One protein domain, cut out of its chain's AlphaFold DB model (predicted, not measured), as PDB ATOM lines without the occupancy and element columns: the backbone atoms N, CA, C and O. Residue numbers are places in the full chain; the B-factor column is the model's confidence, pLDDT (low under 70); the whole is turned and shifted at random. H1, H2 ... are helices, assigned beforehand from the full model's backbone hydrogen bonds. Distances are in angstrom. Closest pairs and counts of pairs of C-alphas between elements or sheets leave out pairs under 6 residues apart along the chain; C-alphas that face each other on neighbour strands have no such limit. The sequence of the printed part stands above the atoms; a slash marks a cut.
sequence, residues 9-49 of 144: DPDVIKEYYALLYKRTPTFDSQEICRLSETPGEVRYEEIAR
ATOM      1  N   ASP A   9     -24.226  51.077 -52.807       93.75
ATOM      2  CA  ASP A   9     -23.101  51.781 -53.403       93.75
ATOM      3  C   ASP A   9     -21.779  51.057 -53.056       93.75
ATOM      4  O   ASP A   9     -21.539  50.718 -51.886       93.75
ATOM      5  N   PRO A  10     -20.903  50.786 -54.045       93.75
ATOM      6  CA  PRO A  10     -19.657  50.060 -53.820       93.75
ATOM      7  C   PRO A  10     -18.750  50.681 -52.751       93.75
ATOM      8  O   PRO A  10     -18.082  49.940 -52.021       93.75
ATOM      9  N   ASP A  11     -18.719  52.011 -52.635       92.56
ATOM     10  CA  ASP A  11     -17.888  52.703 -51.653       92.56
ATOM     11  C   ASP A  11     -18.461  52.546 -50.239       92.56
ATOM     12  O   ASP A  11     -17.705  52.294 -49.294       92.56
ATOM     13  N   VAL A  12     -19.790  52.568 -50.094       92.06
ATOM     14  CA  VAL A  12     -20.478  52.318 -48.815       92.06
ATOM     15  C   VAL A  12     -20.281  50.872 -48.358       92.06
ATOM     16  O   VAL A  12     -19.937  50.627 -47.197       92.06
ATOM     17  N   ILE A  13     -20.417  49.899 -49.265       92.00
ATOM     18  CA  ILE A  13     -20.145  48.482 -48.974       92.00
ATOM     19  C   ILE A  13     -18.689  48.300 -48.523       92.00
ATOM     20  O   ILE A  13     -18.410  47.602 -47.543       92.00
ATOM     21  N   LYS A  14     -17.743  48.940 -49.216       94.69
ATOM     22  CA  LYS A  14     -16.320  48.866 -48.877       94.69
ATOM     23  C   LYS A  14     -16.035  49.454 -47.496       94.69
ATOM     24  O   LYS A  14     -15.274  48.855 -46.734       94.69
ATOM     25  N   GLU A  15     -16.648  50.586 -47.153       93.19
ATOM     26  CA  GLU A  15     -16.531  51.191 -45.824       93.19
ATOM     27  C   GLU A  15     -17.113  50.279 -44.734       93.19
ATOM     28  O   GLU A  15     -16.461  50.057 -43.707       93.19
ATOM     29  N   TYR A  16     -18.283  49.680 -44.980       91.94
ATOM     30  CA  TYR A  16     -18.901  48.710 -44.074       91.94
ATOM     31  C   TYR A  16     -17.957  47.544 -43.771       91.94
ATOM     32  O   TYR A  16     -17.671  47.274 -42.603       91.94
ATOM     33  N   TYR A  17     -17.417  46.883 -44.801       93.00
ATOM     34  CA  TYR A  17     -16.511  45.754 -44.597       93.00
ATOM     35  C   TYR A  17     -15.202  46.189 -43.934       93.00
ATOM     36  O   TYR A  17     -14.719  45.502 -43.035       93.00
ATOM     37  N   ALA A  18     -14.650  47.355 -44.289       93.94
ATOM     38  CA  ALA A  18     -13.469  47.891 -43.615       93.94
ATOM     39  C   ALA A  18     -13.708  48.087 -42.107       93.94
ATOM     40  O   ALA A  18     -12.826  47.794 -41.297       93.94
ATOM     41  N   LEU A  19     -14.895  48.552 -41.714       94.06
ATOM     42  CA  LEU A  19     -15.279  48.691 -40.313       94.06
ATOM     43  C   LEU A  19     -15.522  47.331 -39.645       94.06
ATOM     44  O   LEU A  19     -15.058  47.118 -38.524       94.06
ATOM     45  N   LEU A  20     -16.209  46.417 -40.333       94.06
ATOM     46  CA  LEU A  20     -16.501  45.063 -39.864       94.06
ATOM     47  C   LEU A  20     -15.207  44.306 -39.543       94.06
ATOM     48  O   LEU A  20     -15.053  43.820 -38.423       94.06
ATOM     49  N   TYR A  21     -14.248  44.273 -40.472       93.44
ATOM     50  CA  TYR A  21     -12.958  43.604 -40.280       93.44
ATOM     51  C   TYR A  21     -12.094  44.273 -39.204       93.44
ATOM     52  O   TYR A  21     -11.364  43.588 -38.498       93.44
ATOM     53  N   LYS A  22     -12.186  45.600 -39.029       93.94
ATOM     54  CA  LYS A  22     -11.476  46.305 -37.947       93.94
ATOM     55  C   LYS A  22     -12.058  46.024 -36.562       93.94
ATOM     56  O   LYS A  22     -11.313  46.005 -35.587       93.94
ATOM     57  N   ARG A  23     -13.382  45.889 -36.457       94.50
ATOM     58  CA  ARG A  23     -14.089  45.717 -35.174       94.50
ATOM     59  C   ARG A  23     -14.237  44.263 -34.747       94.50
ATOM     60  O   ARG A  23     -14.518  44.017 -33.579       94.50
ATOM     61  N   THR A  24     -14.067  43.323 -35.670       92.94
ATOM     62  CA  THR A  24     -14.250  41.896 -35.403       92.94
ATOM     63  C   THR A  24     -12.886  41.239 -35.192       92.94
ATOM     64  O   THR A  24     -12.148  41.077 -36.160       92.94
ATOM     65  N   PRO A  25     -12.517  40.864 -33.951       90.44
ATOM     66  CA  PRO A  25     -11.196  40.301 -33.665       90.44
ATOM     67  C   PRO A  25     -10.985  38.920 -34.303       90.44
ATOM     68  O   PRO A  25      -9.865  38.579 -34.667       90.44
ATOM     69  N   THR A  26     -12.049  38.127 -34.448       91.69
ATOM     70  CA  THR A  26     -12.036  36.848 -35.167       91.69
ATOM     71  C   THR A  26     -13.431  36.529 -35.703       91.69
ATOM     72  O   THR A  26     -14.426  36.787 -35.026       91.69
ATOM     73  N   PHE A  27     -13.497  35.964 -36.911       89.31
ATOM     74  CA  PHE A  27     -14.716  35.372 -37.486       89.31
ATOM     75  C   PHE A  27     -14.793  33.860 -37.247       89.31
ATOM     76  O   PHE A  27     -15.800  33.237 -37.565       89.31
ATOM     77  N   ASP A  28     -13.733  33.278 -36.687       90.69
ATOM     78  CA  ASP A  28     -13.604  31.853 -36.412       90.69
ATOM     79  C   ASP A  28     -13.377  31.637 -34.912       90.69
ATOM     80  O   ASP A  28     -12.343  31.145 -34.463       90.69
ATOM     81  N   SER A  29     -14.339  32.084 -34.101       88.81
ATOM     82  CA  SER A  29     -14.265  31.981 -32.637       88.81
ATOM     83  C   SER A  29     -14.206  30.534 -32.133       88.81
ATOM     84  O   SER A  29     -13.761  30.301 -31.013       88.81
ATOM     85  N   GLN A  30     -14.639  29.572 -32.953       89.12
ATOM     86  CA  GLN A  30     -14.650  28.140 -32.643       89.12
ATOM     87  C   GLN A  30     -13.432  27.378 -33.210       89.12
ATOM     88  O   GLN A  30     -13.344  26.160 -33.023       89.12
ATOM     89  N   GLU A  31     -12.491  28.079 -33.858       92.19
ATOM     90  CA  GLU A  31     -11.278  27.528 -34.491       92.19
ATOM     91  C   GLU A  31     -11.562  26.429 -35.540       92.19
ATOM     92  O   GLU A  31     -10.841  25.434 -35.644       92.19
ATOM     93  N   ILE A  32     -12.628  26.580 -36.325       92.69
ATOM     94  CA  ILE A  32     -13.052  25.625 -37.356       92.69
ATOM     95  C   ILE A  32     -12.069  25.569 -38.526       92.69
ATOM     96  O   ILE A  32     -11.843  24.482 -39.071       92.69
ATOM     97  N   CYS A  33     -11.449  26.693 -38.897       91.81
ATOM     98  CA  CYS A  33     -10.439  26.728 -39.957       91.81
ATOM     99  C   CYS A  33      -9.315  25.739 -39.635       91.81
ATOM    100  O   CYS A  33      -9.041  24.832 -40.417       91.81
ATOM    101  N   ARG A  34      -8.798  25.786 -38.404       92.12
ATOM    102  CA  ARG A  34      -7.738  24.890 -37.923       92.12
ATOM    103  C   ARG A  34      -8.100  23.407 -37.999       92.12
ATOM    104  O   ARG A  34      -7.238  22.559 -38.206       92.12
ATOM    105  N   LEU A  35      -9.377  23.076 -37.824       92.44
ATOM    106  CA  LEU A  35      -9.874  21.699 -37.873       92.44
ATOM    107  C   LEU A  35     -10.068  21.173 -39.307       92.44
ATOM    108  O   LEU A  35     -10.293  19.973 -39.486       92.44
ATOM    109  N   SER A  36     -10.005  22.054 -40.311       91.19
ATOM    110  CA  SER A  36     -10.268  21.756 -41.726       91.19
ATOM    111  C   SER A  36      -9.131  22.146 -42.685       91.19
ATOM    112  O   SER A  36      -9.225  21.866 -43.876       91.19
ATOM    113  N   GLU A  37      -8.047  22.732 -42.170       91.12
ATOM    114  CA  GLU A  37      -6.898  23.235 -42.937       91.12
ATOM    115  C   GLU A  37      -6.179  22.165 -43.769       91.12
ATOM    116  O   GLU A  37      -5.736  22.455 -44.880       91.12
ATOM    117  N   THR A  38      -6.060  20.935 -43.257       90.31
ATOM    118  CA  THR A  38      -5.310  19.860 -43.920       90.31
ATOM    119  C   THR A  38      -6.231  18.984 -44.778       90.31
ATOM    120  O   THR A  38      -7.080  18.262 -44.236       90.31
ATOM    121  N   PRO A  39      -6.059  18.964 -46.116       85.94
ATOM    122  CA  PRO A  39      -6.819  18.074 -46.987       85.94
ATOM    123  C   PRO A  39      -6.596  16.603 -46.612       85.94
ATOM    124  O   PRO A  39      -5.462  16.139 -46.544       85.94
ATOM    125  N   GLY A  40      -7.683  15.863 -46.380       88.31
ATOM    126  CA  GLY A  40      -7.636  14.448 -45.986       88.31
ATOM    127  C   GLY A  40      -7.562  14.184 -44.475       88.31
ATOM    128  O   GLY A  40      -7.763  13.045 -44.071       88.31
ATOM    129  N   GLU A  41      -7.366  15.212 -43.643       91.69
ATOM    130  CA  GLU A  41      -7.300  15.092 -42.170       91.69
ATOM    131  C   GLU A  41      -8.371  15.931 -41.449       91.69
ATOM    132  O   GLU A  41      -8.250  16.264 -40.268       91.69
ATOM    133  N   VAL A  42      -9.444  16.283 -42.159       94.12
ATOM    134  CA  VAL A  42     -10.524  17.115 -41.621       94.12
ATOM    135  C   VAL A  42     -11.192  16.428 -40.426       94.12
ATOM    136  O   VAL A  42     -11.696  15.304 -40.523       94.12
ATOM    137  N   ARG A  43     -11.258  17.126 -39.287       93.25
ATOM    138  CA  ARG A  43     -11.839  16.604 -38.039       93.25
ATOM    139  C   ARG A  43     -13.352  16.803 -37.986       93.25
ATOM    140  O   ARG A  43     -13.860  17.560 -37.161       93.25
ATOM    141  N   TYR A  44     -14.082  16.112 -38.859       91.81
ATOM    142  CA  TYR A  44     -15.531  16.290 -39.026       91.81
ATOM    143  C   TYR A  44     -16.338  16.164 -37.727       91.81
ATOM    144  O   TYR A  44     -17.217  16.984 -37.479       91.81
ATOM    145  N   GLU A  45     -16.036  15.181 -36.876       93.44
ATOM    146  CA  GLU A  45     -16.751  14.987 -35.605       93.44
ATOM    147  C   GLU A  45     -16.538  16.158 -34.630       93.44
ATOM    148  O   GLU A  45     -17.443  16.561 -33.897       93.44
ATOM    149  N   GLU A  46     -15.333  16.723 -34.599       93.19
ATOM    150  CA  GLU A  46     -15.025  17.866 -33.744       93.19
ATOM    151  C   GLU A  46     -15.662  19.149 -34.287       93.19
ATOM    152  O   GLU A  46     -16.277  19.891 -33.523       93.19
ATOM    153  N   ILE A  47     -15.614  19.349 -35.608       92.62
ATOM    154  CA  ILE A  47     -16.296  20.455 -36.290       92.62
ATOM    155  C   ILE A  47     -17.801  20.398 -36.030       92.62
ATOM    156  O   ILE A  47     -18.368  21.397 -35.611       92.62
ATOM    157  N   ALA A  48     -18.446  19.239 -36.193       89.88
ATOM    158  CA  ALA A  48     -19.885  19.088 -35.975       89.88
ATOM    159  C   ALA A  48     -20.318  19.418 -34.534       89.88
ATOM    160  O   ALA A  48     -21.442  19.858 -34.314       89.88
ATOM    161  N   ARG A  49     -19.432  19.222 -33.548       88.75
ATOM    162  CA  ARG A  49     -19.701  19.579 -32.146       88.75
ATOM    163  C   ARG A  49     -19.474  21.059 -31.843       88.75
ATOM    164  O   ARG A  49     -20.179  21.604 -30.997       88.75
TER     165      ARG A  49
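Overview. This is residues 9 to 49 of the 144 residues of an uncharacterized protein of Muribaculaceae bacterium Isolate-043 (Harlan) (UniProt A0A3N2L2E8). A single helix, H1, stands free at one end of a stretched-out rod, and a winding link with no named element, residues 24 to 31, leads from it to a small head at the other end, where two short helices, H2 and H3, pack on each other. Residues 9 to 29, of which 10 to 23 belong to H1, stand free and make much of the length, and H1 touches neither of the two helices in the head. The printed part has 41 residues with three named helices, in the order H1, H2, H3 along the chain, and no named strand; the class is all helix. The whole is extended, with a radius of gyration of the C-alphas of 15.2 A, and the C-alphas span 40 by 18 by 14 A along their three main axes.

Along the chain. The printed part begins at Asp 9, one residue before the first helix. H1 covers residues 10 to 23, from Pro 10 to Arg 23, and is the longest helix with 14 residues; it measures 19.9 A from its first C-alpha at (-19.657, 50.060, -53.820) to its last at (-14.089, 45.717, -35.174). After a link of 8 residues comes H2, residues 32 to 36, from Ile 32 to Ser 36, which is 6.5 A from first to last C-alpha. After a further link of 7 residues comes H3, residues 44 to 49, from Tyr 44 to Arg 49, which is 8.7 A long and ends with C-alpha 49 at (-19.701, 19.579, -32.146).

Arrangement. H1 and H2 are apart, with no C-alpha of the one within 8 A of the other. H1 and H3 are apart by the same measure. Residues 9 to 29, of which 10 to 23 belong to H1, stand free. H2 and H3 touch, with 4 pairs of C-alphas within 8 A. Their closest C-alphas are those of Ile 32 and Ile 47, 6.2 A apart, and their centres are 9.9 A apart. In H1, H2 and H3 every O i to N i+4 pair is within hydrogen-bond range.

Size, cuts and confidence. The outline is a rod, and the two C-alphas farthest apart are those of Asp 9 and Glu 41, at 41.5 A. The first and last printed C-alphas, those of Asp 9 and Arg 49, are 38.7 A apart. The printed part has no cut. The links from H1 to H2 and from H2 to H3 are both short but not tight. The mean pLDDT of the printed part is 92.0, and no printed residue is under 70 in this predicted model.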